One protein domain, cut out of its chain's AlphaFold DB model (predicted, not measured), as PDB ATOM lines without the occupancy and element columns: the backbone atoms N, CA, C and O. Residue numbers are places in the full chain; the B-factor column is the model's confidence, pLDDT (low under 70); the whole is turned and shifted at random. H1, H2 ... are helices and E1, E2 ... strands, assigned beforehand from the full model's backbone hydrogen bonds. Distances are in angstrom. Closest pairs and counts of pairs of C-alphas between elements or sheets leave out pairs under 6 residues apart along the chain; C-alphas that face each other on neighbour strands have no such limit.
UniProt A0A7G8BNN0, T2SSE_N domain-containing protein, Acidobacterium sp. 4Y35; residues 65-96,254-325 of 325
ATOM      1  N   SER A  65     118.666  92.387 117.810       50.84
ATOM      2  CA  SER A  65     117.397  92.489 117.073       50.84
ATOM      3  C   SER A  65     116.303  91.469 117.424       50.84
ATOM      4  O   SER A  65     116.287  90.337 116.949       50.84
ATOM      5  N   ARG A  66     115.271  91.952 118.130       53.84
ATOM      6  CA  ARG A  66     113.954  91.298 118.270       53.84
ATOM      7  C   ARG A  66     113.105  91.333 116.972       53.84
ATOM      8  O   ARG A  66     111.910  91.095 117.039       53.84
ATOM      9  N   GLN A  67     113.687  91.649 115.807       62.38
ATOM     10  CA  GLN A  67     112.973  91.796 114.520       62.38
ATOM     11  C   GLN A  67     113.250  90.666 113.506       62.38
ATOM     12  O   GLN A  67     112.998  90.845 112.315       62.38
ATOM     13  N   TYR A  68     113.815  89.532 113.933       68.31
ATOM     14  CA  TYR A  68     113.946  88.364 113.052       68.31
ATOM     15  C   TYR A  68     112.607  87.621 112.894       68.31
ATOM     16  O   TYR A  68     111.843  87.561 113.860       68.31
ATOM     17  N   PRO A  69     112.334  87.050 111.704       82.56
ATOM     18  CA  PRO A  69     111.059  86.414 111.395       82.56
ATOM     19  C   PRO A  69     110.766  85.171 112.245       82.56
ATOM     20  O   PRO A  69     111.670  84.528 112.792       82.56
ATOM     21  N   ILE A  70     109.482  84.815 112.304       88.06
ATOM     22  CA  ILE A  70     108.960  83.621 112.974       88.06
ATOM     23  C   ILE A  70     108.324  82.692 111.938       88.06
ATOM     24  O   ILE A  70     107.436  83.102 111.186       88.06
ATOM     25  N   LEU A  71     108.736  81.423 111.942       92.62
ATOM     26  CA  LEU A  71     108.186  80.351 111.109       92.62
ATOM     27  C   LEU A  71     107.660  79.227 112.002       92.62
ATOM     28  O   LEU A  71     108.416  78.664 112.787       92.62
ATOM     29  N   GLU A  72     106.365  78.912 111.911       91.88
ATOM     30  CA  GLU A  72     105.711  77.861 112.719       91.88
ATOM     31  C   GLU A  72     105.909  78.050 114.238       91.88
ATOM     32  O   GLU A  72     106.179  77.105 114.979       91.88
ATOM     33  N   GLY A  73     105.883  79.304 114.703       88.00
ATOM     34  CA  GLY A  73     106.182  79.668 116.095       88.00
ATOM     35  C   GLY A  73     107.672  79.641 116.476       88.00
ATOM     36  O   GLY A  73     108.020  80.025 117.589       88.00
ATOM     37  N   LYS A  74     108.576  79.237 115.572       90.00
ATOM     38  CA  LYS A  74     110.027  79.184 115.810       90.00
ATOM     39  C   LYS A  74     110.691  80.484 115.365       90.00
ATOM     40  O   LYS A  74     110.664  80.845 114.189       90.00
ATOM     41  N   TRP A  75     111.333  81.162 116.309       89.50
ATOM     42  CA  TRP A  75     112.145  82.354 116.062       89.50
ATOM     43  C   TRP A  75     113.603  81.995 115.720       89.50
ATOM     44  O   TRP A  75     114.183  81.074 116.309       89.50
ATOM     45  N   ALA A  76     114.227  82.743 114.804       88.62
ATOM     46  CA  ALA A  76     115.635  82.580 114.436       88.62
ATOM     47  C   ALA A  76     116.517  83.723 114.964       88.62
ATOM     48  O   ALA A  76     116.197  84.888 114.770       88.62
ATOM     49  N   CYS A  77     117.689  83.417 115.530       85.75
ATOM     50  CA  CYS A  77     118.651  84.447 115.959       85.75
ATOM     51  C   CYS A  77     119.563  84.978 114.833       85.75
ATOM     52  O   CYS A  77     120.439  85.808 115.083       85.75
ATOM     53  N   SER A  78     119.447  84.435 113.620       86.62
ATOM     54  CA  SER A  78     120.213  84.840 112.437       86.62
ATOM     55  C   SER A  78     119.610  84.247 111.165       86.62
ATOM     56  O   SER A  78     118.925  83.224 111.229       86.62
ATOM     57  N   ALA A  79     119.964  84.820 110.012       87.62
ATOM     58  CA  ALA A  79     119.607  84.299 108.692       87.62
ATOM     59  C   ALA A  79     119.967  82.815 108.511       87.62
ATOM     60  O   ALA A  79     119.131  81.999 108.139       87.62
ATOM     61  N   ALA A  80     121.185  82.422 108.901       90.44
ATOM     62  CA  ALA A  80     121.619  81.024 108.853       90.44
ATOM     63  C   ALA A  80     120.757  80.090 109.731       90.44
ATOM     64  O   ALA A  80     120.520  78.944 109.362       90.44
ATOM     65  N   CYS A  81     120.253  80.568 110.877       91.56
ATOM     66  CA  CYS A  81     119.316  79.783 111.681       91.56
ATOM     67  C   CYS A  81     117.915  79.738 111.065       91.56
ATOM     68  O   CYS A  81     117.259  78.710 111.191       91.56
ATOM     69  N   MET A  82     117.468  80.803 110.391       92.75
ATOM     70  CA  MET A  82     116.198  80.780 109.662       92.75
ATOM     71  C   MET A  82     116.268  79.798 108.490       92.75
ATOM     72  O   MET A  82     115.373  78.975 108.342       92.75
ATOM     73  N   GLN A  83     117.375  79.789 107.744       94.81
ATOM     74  CA  GLN A  83     117.607  78.851 106.647       94.81
ATOM     75  C   GLN A  83     117.526  77.381 107.101       94.81
ATOM     76  O   GLN A  83     116.885  76.570 106.439       94.81
ATOM     77  N   GLU A  84     118.113  77.037 108.254       94.94
ATOM     78  CA  GLU A  84     118.004  75.695 108.851       94.94
ATOM     79  C   GLU A  84     116.567  75.350 109.289       94.94
ATOM     80  O   GLU A  84     116.124  74.219 109.088       94.94
ATOM     81  N   ILE A  85     115.808  76.307 109.845       95.44
ATOM     82  CA  ILE A  85     114.398  76.094 110.231       95.44
ATOM     83  C   ILE A  85     113.519  75.900 108.985       95.44
ATOM     84  O   ILE A  85     112.722  74.963 108.946       95.44
ATOM     85  N   VAL A  86     113.697  76.733 107.953       96.88
ATOM     86  CA  VAL A  86     113.024  76.625 106.647       96.88
ATOM     87  C   VAL A  86     113.331  75.276 105.996       96.88
ATOM     88  O   VAL A  86     112.413  74.565 105.593       96.88
ATOM     89  N   GLN A  87     114.605  74.876 105.950       96.69
ATOM     90  CA  GLN A  87     115.017  73.581 105.409       96.69
ATOM     91  C   GLN A  87     114.414  72.409 106.194       96.69
ATOM     92  O   GLN A  87     113.952  71.449 105.583       96.69
ATOM     93  N   ALA A  88     114.372  72.479 107.527       95.56
ATOM     94  CA  ALA A  88     113.748  71.443 108.350       95.56
ATOM     95  C   ALA A  88     112.226  71.344 108.126       95.56
ATOM     96  O   ALA A  88     111.700  70.234 108.057       95.56
ATOM     97  N   ALA A  89     111.528  72.476 107.975       95.50
ATOM     98  CA  ALA A  89     110.097  72.504 107.669       95.50
ATOM     99  C   ALA A  89     109.800  71.898 106.287       95.50
ATOM    100  O   ALA A  89     108.946  71.021 106.168       95.50
ATOM    101  N   ILE A  90     110.564  72.291 105.262       95.12
ATOM    102  CA  ILE A  90     110.419  71.747 103.909       95.12
ATOM    103  C   ILE A  90     110.736  70.248 103.877       95.12
ATOM    104  O   ILE A  90     109.975  69.497 103.281       95.12
ATOM    105  N   LEU A  91     111.808  69.780 104.529       93.00
ATOM    106  CA  LEU A  91     112.157  68.353 104.554       93.00
ATOM    107  C   LEU A  91     111.112  67.497 105.286       93.00
ATOM    108  O   LEU A  91     110.837  66.383 104.850       93.00
ATOM    109  N   ARG A  92     110.510  68.013 106.364       92.44
ATOM    110  CA  ARG A  92     109.399  67.353 107.066       92.44
ATOM    111  C   ARG A  92     108.195  67.174 106.139       92.44
ATOM    112  O   ARG A  92     107.705  66.060 105.995       92.44
ATOM    113  N   ASP A  93     107.746  68.247 105.495       89.25
ATOM    114  CA  ASP A  93     106.599  68.205 104.578       89.25
ATOM    115  C   ASP A  93     106.909  67.439 103.283       89.25
ATOM    116  O   ASP A  93     106.030  66.811 102.698       89.25
ATOM    117  N   ALA A  94     108.171  67.431 102.850       87.19
ATOM    118  CA  ALA A  94     108.633  66.612 101.740       87.19
ATOM    119  C   ALA A  94     108.606  65.111 102.060       87.19
ATOM    120  O   ALA A  94     108.470  64.322 101.131       87.19
ATOM    121  N   ALA A  95     108.723  64.726 103.336       86.50
ATOM    122  CA  ALA A  95     108.702  63.339 103.798       86.50
ATOM    123  C   ALA A  95     107.300  62.825 104.182       86.50
ATOM    124  O   ALA A  95     107.123  61.616 104.320       86.50
ATOM    125  N   ASP A  96     106.302  63.699 104.349       84.12
ATOM    126  CA  ASP A  96     104.939  63.288 104.701       84.12
ATOM    127  C   ASP A  96     104.264  62.570 103.514       84.12
ATOM    128  O   ASP A  96     104.103  63.174 102.447       84.12
ATOM    129  N   ARG A 254      98.565  88.899  97.767       95.50
ATOM    130  CA  ARG A 254      99.658  88.978  96.795       95.50
ATOM    131  C   ARG A 254     100.427  87.657  96.817       95.50
ATOM    132  O   ARG A 254     101.046  87.324  97.820       95.50
ATOM    133  N   THR A 255     100.417  86.944  95.694       97.06
ATOM    134  CA  THR A 255     101.095  85.653  95.542       97.06
ATOM    135  C   THR A 255     102.322  85.805  94.641       97.06
ATOM    136  O   THR A 255     102.200  86.236  93.495       97.06
ATOM    137  N   ARG A 256     103.512  85.452  95.138       97.00
ATOM    138  CA  ARG A 256     104.724  85.251  94.328       97.00
ATOM    139  C   ARG A 256     104.730  83.815  93.795       97.00
ATOM    140  O   ARG A 256     104.575  82.882  94.577       97.00
ATOM    141  N   LEU A 257     104.927  83.639  92.492       96.69
ATOM    142  CA  LEU A 257     105.121  82.324  91.873       96.69
ATOM    143  C   LEU A 257     106.600  82.141  91.529       96.69
ATOM    144  O   LEU A 257     107.232  83.080  91.042       96.69
ATOM    145  N   LEU A 258     107.147  80.960  91.809       95.38
ATOM    146  CA  LEU A 258     108.553  80.638  91.570       95.38
ATOM    147  C   LEU A 258     108.707  79.170  91.167       95.38
ATOM    148  O   LEU A 258     108.072  78.298  91.748       95.38
ATOM    149  N   GLU A 259     109.618  78.882  90.248       95.56
ATOM    150  CA  GLU A 259     110.111  77.526  90.019       95.56
ATOM    151  C   GLU A 259     111.545  77.436  90.546       95.56
ATOM    152  O   GLU A 259     112.420  78.209  90.150       95.56
ATOM    153  N   ALA A 260     111.783  76.533  91.494       94.62
ATOM    154  CA  ALA A 260     113.091  76.326  92.089       94.62
ATOM    155  C   ALA A 260     113.784  75.125  91.437       94.62
ATOM    156  O   ALA A 260     113.345  73.985  91.577       94.62
ATOM    157  N   ALA A 261     114.937  75.373  90.808       93.12
ATOM    158  CA  ALA A 261     115.753  74.344  90.155       93.12
ATOM    159  C   ALA A 261     116.227  73.214  91.096       93.12
ATOM    160  O   ALA A 261     116.695  72.180  90.635       93.12
ATOM    161  N   ASN A 262     116.187  73.429  92.415       92.69
ATOM    162  CA  ASN A 262     116.461  72.423  93.438       92.69
ATOM    163  C   ASN A 262     116.033  72.917  94.832       92.69
ATOM    164  O   ASN A 262     115.764  74.101  95.057       92.69
ATOM    165  N   MET A 263     116.080  71.998  95.800       92.88
ATOM    166  CA  MET A 263     115.775  72.232  97.215       92.88
ATOM    167  C   MET A 263     116.533  73.419  97.841       92.88
ATOM    168  O   MET A 263     115.969  74.154  98.649       92.88
ATOM    169  N   ARG A 264     117.802  73.652  97.469       94.44
ATOM    170  CA  ARG A 264     118.597  74.774  98.007       94.44
ATOM    171  C   ARG A 264     118.055  76.120  97.515       94.44
ATOM    172  O   ARG A 264     117.997  77.061  98.302       94.44
ATOM    173  N   GLY A 265     117.631  76.193  96.251       95.50
ATOM    174  CA  GLY A 265     116.967  77.369  95.683       95.50
ATOM    175  C   GLY A 265     115.646  77.692  96.387       95.50
ATOM    176  O   GLY A 265     115.438  78.835  96.789       95.50
ATOM    177  N   LEU A 266     114.809  76.675  96.626       96.31
ATOM    178  CA  LEU A 266     113.547  76.806  97.367       96.31
ATOM    179  C   LEU A 266     113.773  77.346  98.792       96.31
ATOM    180  O   LEU A 266     113.177  78.349  99.184       96.31
ATOM    181  N   VAL A 267     114.683  76.718  99.548       97.00
ATOM    182  CA  VAL A 267     115.053  77.142 100.910       97.00
ATOM    183  C   VAL A 267     115.539  78.595 100.929       97.00
ATOM    184  O   VAL A 267     115.130  79.372 101.796       97.00
ATOM    185  N   HIS A 268     116.393  78.979  99.976       96.12
ATOM    186  CA  HIS A 268     116.912  80.342  99.875       96.12
ATOM    187  C   HIS A 268     115.801  81.360  99.581       96.12
ATOM    188  O   HIS A 268     115.717  82.372 100.273       96.12
ATOM    189  N   ALA A 269     114.911  81.076  98.625       96.81
ATOM    190  CA  ALA A 269     113.805  81.964  98.265       96.81
ATOM    191  C   ALA A 269     112.825  82.195  99.428       96.81
ATOM    192  O   ALA A 269     112.436  83.334  99.696       96.81
ATOM    193  N   PHE A 270     112.473  81.133 100.161       97.06
ATOM    194  CA  PHE A 270     111.611  81.229 101.342       97.06
ATOM    195  C   PHE A 270     112.287  82.015 102.475       97.06
ATOM    196  O   PHE A 270     111.673  82.916 103.042       97.06
ATOM    197  N   THR A 271     113.567  81.744 102.757       95.81
ATOM    198  CA  THR A 271     114.343  82.492 103.766       95.81
ATOM    199  C   THR A 271     114.422  83.981 103.413       95.81
ATOM    200  O   THR A 271     114.122  84.830 104.252       95.81
ATOM    201  N   ALA A 272     114.735  84.306 102.155       94.56
ATOM    202  CA  ALA A 272     114.809  85.683 101.676       94.56
ATOM    203  C   ALA A 272     113.466  86.418 101.810       94.56
ATOM    204  O   ALA A 272     113.441  87.550 102.286       94.56
ATOM    205  N   MET A 273     112.339  85.780 101.468       94.44
ATOM    206  CA  MET A 273     111.011  86.389 101.628       94.44
ATOM    207  C   MET A 273     110.663  86.655 103.102       94.44
ATOM    208  O   MET A 273     110.125  87.717 103.421       94.44
ATOM    209  N   LEU A 274     110.980  85.715 104.000       92.81
ATOM    210  CA  LEU A 274     110.750  85.855 105.443       92.81
ATOM    211  C   LEU A 274     111.517  87.044 106.034       92.81
ATOM    212  O   LEU A 274     110.968  87.789 106.848       92.81
ATOM    213  N   GLU A 275     112.762  87.242 105.603       89.62
ATOM    214  CA  GLU A 275     113.615  88.358 106.023       89.62
ATOM    215  C   GLU A 275     113.181  89.693 105.400       89.62
ATOM    216  O   GLU A 275     113.001  90.670 106.128       89.62
ATOM    217  N   GLU A 276     112.917  89.725 104.087       89.88
ATOM    218  CA  GLU A 276     112.431  90.902 103.344       89.88
ATOM    219  C   GLU A 276     111.112  91.449 103.923       89.88
ATOM    220  O   GLU A 276     110.835  92.647 103.845       89.88
ATOM    221  N   ARG A 277     110.281  90.575 104.507       89.06
ATOM    222  CA  ARG A 277     108.989  90.930 105.116       89.06
ATOM    223  C   ARG A 277     108.998  91.033 106.635       89.06
ATOM    224  O   ARG A 277     107.979  91.444 107.181       89.06
ATOM    225  N   LYS A 278     110.098  90.677 107.309       83.19
ATOM    226  CA  LYS A 278     110.177  90.566 108.779       83.19
ATOM    227  C   LYS A 278     108.972  89.805 109.358       83.19
ATOM    228  O   LYS A 278     108.283  90.297 110.247       83.19
ATOM    229  N   ALA A 279     108.694  88.630 108.790       80.69
ATOM    230  CA  ALA A 279     107.471  87.861 109.025       80.69
ATOM    231  C   ALA A 279     107.132  87.680 110.517       80.69
ATOM    232  O   ALA A 279     107.833  86.973 111.241       80.69
ATOM    233  N   VAL A 280     106.020  88.282 110.951       81.88
ATOM    234  CA  VAL A 280     105.523  88.225 112.338       81.88
ATOM    235  C   VAL A 280     104.979  86.833 112.672       81.88
ATOM    236  O   VAL A 280     105.204  86.297 113.754       81.88
ATOM    237  N   ARG A 281     104.297  86.222 111.703       89.06
ATOM    238  CA  ARG A 281     103.906  84.813 111.683       89.06
ATOM    239  C   ARG A 281     104.089  84.316 110.256       89.06
ATOM    240  O   ARG A 281     103.811  85.043 109.303       89.06
ATOM    241  N   SER A 282     104.535  83.079 110.102       93.94
ATOM    242  CA  SER A 282     104.561  82.398 108.811       93.94
ATOM    243  C   SER A 282     104.399  80.895 108.977       93.94
ATOM    244  O   SER A 282     104.635  80.349 110.059       93.94
ATOM    245  N   GLN A 283     103.963  80.248 107.903       95.88
ATOM    246  CA  GLN A 283     103.674  78.821 107.848       95.88
ATOM    247  C   GLN A 283     104.039  78.309 106.452       95.88
ATOM    248  O   GLN A 283     103.795  78.992 105.458       95.88
ATOM    249  N   ILE A 284     104.639  77.120 106.390       97.06
ATOM    250  CA  ILE A 284     104.917  76.397 105.145       97.06
ATOM    251  C   ILE A 284     104.041  75.146 105.135       97.06
ATOM    252  O   ILE A 284     103.889  74.501 106.174       97.06
ATOM    253  N   VAL A 285     103.480  74.813 103.973       96.25
ATOM    254  CA  VAL A 285     102.826  73.527 103.704       96.25
ATOM    255  C   VAL A 285     103.203  73.011 102.315       96.25
ATOM    256  O   VAL A 285     103.425  73.804 101.396       96.25
ATOM    257  N   ARG A 286     103.248  71.689 102.130       94.56
ATOM    258  CA  ARG A 286     103.348  71.057 100.802       94.56
ATOM    259  C   ARG A 286     101.966  70.694 100.241       94.56
ATOM    260  O   ARG A 286     101.154  70.085 100.932       94.56
ATOM    261  N   VAL A 287     101.741  71.028  98.970       92.69
ATOM    262  CA  VAL A 287     100.578  70.650  98.151       92.69
ATOM    263  C   VAL A 287     101.106  69.990  96.878       92.69
ATOM    264  O   VAL A 287     101.469  70.680  95.927       92.69
ATOM    265  N   HIS A 288     101.158  68.657  96.855       90.19
ATOM    266  CA  HIS A 288     101.709  67.882  95.734       90.19
ATOM    267  C   HIS A 288     103.142  68.310  95.365       90.19
ATOM    268  O   HIS A 288     104.060  68.154  96.168       90.19
ATOM    269  N   ASP A 289     103.347  68.868  94.174       87.81
ATOM    270  CA  ASP A 289     104.649  69.305  93.656       87.81
ATOM    271  C   ASP A 289     104.967  70.777  94.004       87.81
ATOM    272  O   ASP A 289     106.031  71.294  93.656       87.81
ATOM    273  N   TYR A 290     104.066  71.444  94.737       93.00
ATOM    274  CA  TYR A 290     104.197  72.824  95.198       93.00
ATOM    275  C   TYR A 290     104.458  72.909  96.707       93.00
ATOM    276  O   TYR A 290     103.849  72.206  97.513       93.00
ATOM    277  N   PHE A 291     105.290  73.866  97.104       96.50
ATOM    278  CA  PHE A 291     105.379  74.368  98.471       96.50
ATOM    279  C   PHE A 291     104.711  75.736  98.552       96.50
ATOM    280  O   PHE A 291     105.011  76.633  97.765       96.50
ATOM    281  N   TRP A 292     103.822  75.901  99.523       97.56
ATOM    282  CA  TRP A 292     103.124  77.146  99.809       97.56
ATOM    283  C   TRP A 292     103.640  77.713 101.133       97.56
ATOM    284  O   TRP A 292     103.434  77.136 102.200       97.56
ATOM    285  N   LEU A 293     104.328  78.850 101.046       98.00
ATOM    286  CA  LEU A 293     104.684  79.711 102.167       98.00
ATOM    287  C   LEU A 293     103.650  80.836 102.266       98.00
ATOM    288  O   LEU A 293     103.416  81.537 101.282       98.00
ATOM    289  N   ARG A 294     103.104  81.066 103.461       97.31
ATOM    290  CA  ARG A 294     102.330  82.270 103.787       97.31
ATOM    291  C   ARG A 294     103.017  83.072 104.878       97.31
ATOM    292  O   ARG A 294     103.501  82.507 105.861       97.31
ATOM    293  N   ILE A 295     103.005  84.392 104.728       94.44
ATOM    294  CA  ILE A 295     103.483  85.363 105.713       94.44
ATOM    295  C   ILE A 295     102.326  86.264 106.132       94.44
ATOM    296  O   ILE A 295     101.652  86.829 105.278       94.44
ATOM    297  N   TRP A 296     102.152  86.456 107.439       90.62
ATOM    298  CA  TRP A 296     101.278  87.471 108.024       90.62
ATOM    299  C   TRP A 296     102.115  88.708 108.369       90.62
ATOM    300  O   TRP A 296     103.151  88.614 109.037       90.62
ATOM    301  N   ARG A 297     101.675  89.867 107.873       80.38
ATOM    302  CA  ARG A 297     102.410  91.143 107.888       80.38
ATOM    303  C   ARG A 297     102.178  91.979 109.148       80.38
ATOM    304  O   ARG A 297     102.985  92.858 109.436       80.38
ATOM    305  N   SER A 298     101.101  91.715 109.886       71.12
ATOM    306  CA  SER A 298     100.729  92.432 111.110       71.12
ATOM    307  C   SER A 298     100.334  91.463 112.225       71.12
ATOM    308  O   SER A 298      99.821  90.374 111.957       71.12
ATOM    309  N   HIS A 299     100.521  91.881 113.478       64.50
ATOM    310  CA  HIS A 299      99.743  91.341 114.588       64.50
ATOM    311  C   HIS A 299      98.342  91.964 114.525       64.50
ATOM    312  O   HIS A 299      98.186  93.148 114.819       64.50
ATOM    313  N   VAL A 300      97.331  91.177 114.157       57.81
ATOM    314  CA  VAL A 300      95.928  91.577 114.339       57.81
ATOM    315  C   VAL A 300      95.594  91.444 115.836       57.81
ATOM    316  O   VAL A 300      95.823  90.358 116.384       57.81
ATOM    317  N   PRO A 301      95.108  92.504 116.515       55.09
ATOM    318  CA  PRO A 301      94.673  92.431 117.914       55.09
ATOM    319  C   PRO A 301      93.627  91.331 118.125       55.09
ATOM    320  O   PRO A 301      92.823  91.079 117.231       55.09
ATOM    321  N   GLU A 302      93.609  90.680 119.293       54.12
ATOM    322  CA  GLU A 302      92.687  89.557 119.563       54.12
ATOM    323  C   GLU A 302      91.205  89.938 119.397       54.12
ATOM    324  O   GLU A 302      90.416  89.128 118.913       54.12
ATOM    325  N   GLU A 303      90.851  91.187 119.704       50.41
ATOM    326  CA  GLU A 303      89.497  91.738 119.567       50.41
ATOM    327  C   GLU A 303      89.044  91.879 118.096       50.41
ATOM    328  O   GLU A 303      87.859  91.731 117.804       50.41
ATOM    329  N   ASP A 304      89.986  92.059 117.160       55.38
ATOM    330  CA  ASP A 304      89.746  92.224 115.715       55.38
ATOM    331  C   ASP A 304      89.966  90.929 114.903       55.38
ATOM    332  O   ASP A 304      89.957  90.948 113.665       55.38
ATOM    333  N   GLN A 305      90.178  89.778 115.561       60.19
ATOM    334  CA  GLN A 305      90.482  88.514 114.879       60.19
ATOM    335  C   GLN A 305      89.303  87.982 114.047       60.19
ATOM    336  O   GLN A 305      88.504  87.131 114.463       60.19
ATOM    337  N   ARG A 306      89.257  88.427 112.790       71.19
ATOM    338  CA  ARG A 306      88.625  87.720 111.673       71.19
ATOM    339  C   ARG A 306      89.271  86.337 111.532       71.19
ATOM    340  O   ARG A 306      90.465  86.168 111.757       71.19
ATOM    341  N   ILE A 307      88.465  85.327 111.193       83.94
ATOM    342  CA  ILE A 307      88.927  83.925 111.142       83.94
ATOM    343  C   ILE A 307      89.932  83.726 109.995       83.94
ATOM    344  O   ILE A 307      90.897  82.977 110.125       83.94
ATOM    345  N   LEU A 308      89.707  84.427 108.881       89.56
ATOM    346  CA  LEU A 308      90.669  84.587 107.797       89.56
ATOM    347  C   LEU A 308      91.219  86.021 107.824       89.56
ATOM    348  O   LEU A 308      90.453  86.946 108.110       89.56
ATOM    349  N   PRO A 309      92.515  86.211 107.525       88.88
ATOM    350  CA  PRO A 309      93.116  87.535 107.400       88.88
ATOM    351  C   PRO A 309      92.564  88.269 106.172       88.88
ATOM    352  O   PRO A 309      92.117  87.637 105.214       88.88
ATOM    353  N   ALA A 310      92.652  89.597 106.164       89.25
ATOM    354  CA  ALA A 310      92.421  90.391 104.961       89.25
ATOM    355  C   ALA A 310      93.490  90.099 103.887       89.25
ATOM    356  O   ALA A 310      94.597  89.648 104.196       89.25
ATOM    357  N   ALA A 311      93.190  90.376 102.616       90.94
ATOM    358  CA  ALA A 311      94.098  90.079 101.504       90.94
ATOM    359  C   ALA A 311      95.445  90.825 101.617       90.94
ATOM    360  O   ALA A 311      96.488  90.307 101.229       90.94
ATOM    361  N   GLU A 312      95.429  92.029 102.177       90.44
ATOM    362  CA  GLU A 312      96.572  92.910 102.416       90.44
ATOM    363  C   GLU A 312      97.384  92.561 103.680       90.44
ATOM    364  O   GLU A 312      98.555  92.940 103.795       90.44
ATOM    365  N   GLU A 313      96.791  91.809 104.613       89.44
ATOM    366  CA  GLU A 313      97.432  91.355 105.856       89.44
ATOM    367  C   GLU A 313      98.362  90.152 105.625       89.44
ATOM    368  O   GLU A 313      99.231  89.880 106.460       89.44
ATOM    369  N   VAL A 314      98.219  89.455 104.493       93.19
ATOM    370  CA  VAL A 314      99.023  88.283 104.119       93.19
ATOM    371  C   VAL A 314      99.710  88.421 102.761       93.19
ATOM    372  O   VAL A 314      99.247  89.101 101.850       93.19
ATOM    373  N   GLU A 315     100.845  87.743 102.613       95.50
ATOM    374  CA  GLU A 315     101.542  87.574 101.338       95.50
ATOM    375  C   GLU A 315     101.945  86.109 101.182       95.50
ATOM    376  O   GLU A 315     102.486  85.500 102.107       95.50
ATOM    377  N   ASP A 316     101.668  85.552 100.008       97.56
ATOM    378  CA  ASP A 316     101.898  84.151  99.678       97.56
ATOM    379  C   ASP A 316     103.098  84.006  98.734       97.56
ATOM    380  O   ASP A 316     103.357  84.854  97.876       97.56
ATOM    381  N   MET A 317     103.812  82.892  98.847       98.00
ATOM    382  CA  MET A 317     104.708  82.390  97.814       98.00
ATOM    383  C   MET A 317     104.387  80.922  97.560       98.00
ATOM    384  O   MET A 317     104.435  80.104  98.476       98.00
ATOM    385  N   VAL A 318     104.068  80.595  96.310       97.62
ATOM    386  CA  VAL A 318     103.870  79.216  95.856       97.62
ATOM    387  C   VAL A 318     105.034  78.868  94.940       97.62
ATOM    388  O   VAL A 318     105.280  79.565  93.955       97.62
ATOM    389  N   CYS A 319     105.770  77.818  95.291       96.69
ATOM    390  CA  CYS A 319     106.969  77.416  94.577       96.69
ATOM    391  C   CYS A 319     106.934  75.936  94.194       96.69
ATOM    392  O   CYS A 319     106.774  75.084  95.065       96.69
ATOM    393  N   SER A 320     107.092  75.630  92.905       93.31
ATOM    394  CA  SER A 320     107.343  74.267  92.429       93.31
ATOM    395  C   SER A 320     108.831  73.928  92.514       93.31
ATOM    396  O   SER A 320     109.691  74.807  92.408       93.31
ATOM    397  N   LEU A 321     109.146  72.644  92.680       86.75
ATOM    398  CA  LEU A 321     110.488  72.128  92.416       86.75
ATOM    399  C   LEU A 321     110.546  71.613  90.979       86.75
ATOM    400  O   LEU A 321     109.687  70.829  90.580       86.75
ATOM    401  N   ALA A 322     111.573  72.013  90.230       78.25
ATOM    402  CA  ALA A 322     111.847  71.421  88.928       78.25
ATOM    403  C   ALA A 322     112.141  69.922  89.113       78.25
ATOM    404  O   ALA A 322     113.082  69.546  89.822       78.25
ATOM    405  N   THR A 323     111.338  69.057  88.494       65.00
ATOM    406  CA  THR A 323     111.666  67.635  88.375       65.00
ATOM    407  C   THR A 323     112.863  67.486  87.450       65.00
ATOM    408  O   THR A 323     112.850  67.993  86.333       65.00
ATOM    409  N   SER A 324     113.903  66.801  87.922       48.62
ATOM    410  CA  SER A 324     115.038  66.418  87.085       48.62
ATOM    411  C   SER A 324     114.580  65.328  86.113       48.62
ATOM    412  O   SER A 324     114.350  64.200  86.549       48.62
ATOM    413  N   GLU A 325     114.397  65.696  84.843       34.78
ATOM    414  CA  GLU A 325     114.285  64.750  83.719       34.78
ATOM    415  C   GLU A 325     115.642  64.088  83.412       34.78
ATOM    416  O   GLU A 325     116.684  64.768  83.582       34.78
TER     417      GLU A 325
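This is residues 65 to 96 and 254 to 325 of the 325 residues of the protein "T2SSE_N domain-containing protein" of Acidobacterium sp. 4Y35 (UniProt A0A7G8BNN0). What would one see first in this model? A twisted wall of four strands has two helices, H1 and H2, covering one of its faces and its other face bare of named helices. From the link between E3 and E4, residues 301 to 308 stick out beyond the sheet. What are its parts and its size? The printed part has 104 residues, with two named helices and four named strands in the order H1, E1, H2, E2, E3, E4, a mixed class of helices and strands; the sheet is mixed, in the order E1, E4, E3, E2. It is compact, with a radius of gyration of the C-alphas of 13.8 A, and elongated, spanning 51 by 28 by 24 A.

Where are the strands? E1 is residues 254 to 260, E4 residues 314 to 321, E3 residues 290 to 296 and E2 residues 281 to 287. E4, the longest, measures 23.0 A from C-alpha 314 at (99.023, 88.283, 104.119) to C-alpha 321 at (110.488, 72.128, 92.416). Where are the helices? H1, residues 79 to 95, begins with C-alpha 79 at (119.607, 84.299, 108.692) and is 24.1 A long; H2, residues 263 to 276, is 19.9 A long.

How do the strands pair? E1 and E4 are parallel at 19 degrees, with N 256 and O 316 2.8 A apart, within hydrogen-bond range. E4 and E3 form an antiparallel hairpin, with N 317 and O 293 at 2.8 A, and so do E3 and E2, with N 285 and O 292 at 2.9 A. E2, E3 and E4 are a meander, each strand the antiparallel neighbour of the one before. How do the helices stand on the sheet? H2 is over E4 and E3 at a height over the sheet of 8.9 A, its closest C-alphas to E3 being those of Phe 270 and Leu 293, 7.1 A apart. H1 is on the same face, over E2 at a height of 10.4 A, with the C-alphas of Asp 93 and Arg 286 closest at 5.7 A. Do the helices meet? They touch, the C-alphas of Gln 83 and Thr 271 being closest at 5.7 A, at a steep tilt of 50 degrees, opposite ways. What else shows in the backbone and the chain's order? In H1 and H2 every O i to N i+4 pair is within hydrogen-bond range. E1, H2 and E2 make a split strand-helix-strand unit, two strands running the same way with a helix between them in the chain and E4 and E3 between them in the sheet; its crossover is right-handed.

How far does it reach? The two C-alphas farthest apart are those of Glu 303 and Glu 325, at 51.3 A. Where is it cut, and which link is long? Residues 97 to 253 are not printed, and C-alphas 96 and 254 are 27.4 A apart across the cut. The link from E3 to E4, 17 residues, is long. Where is confidence low? The mean pLDDT of the printed part is 86.8, and residues 65 to 68, 299 to 305 and 323 to 325 are under 70.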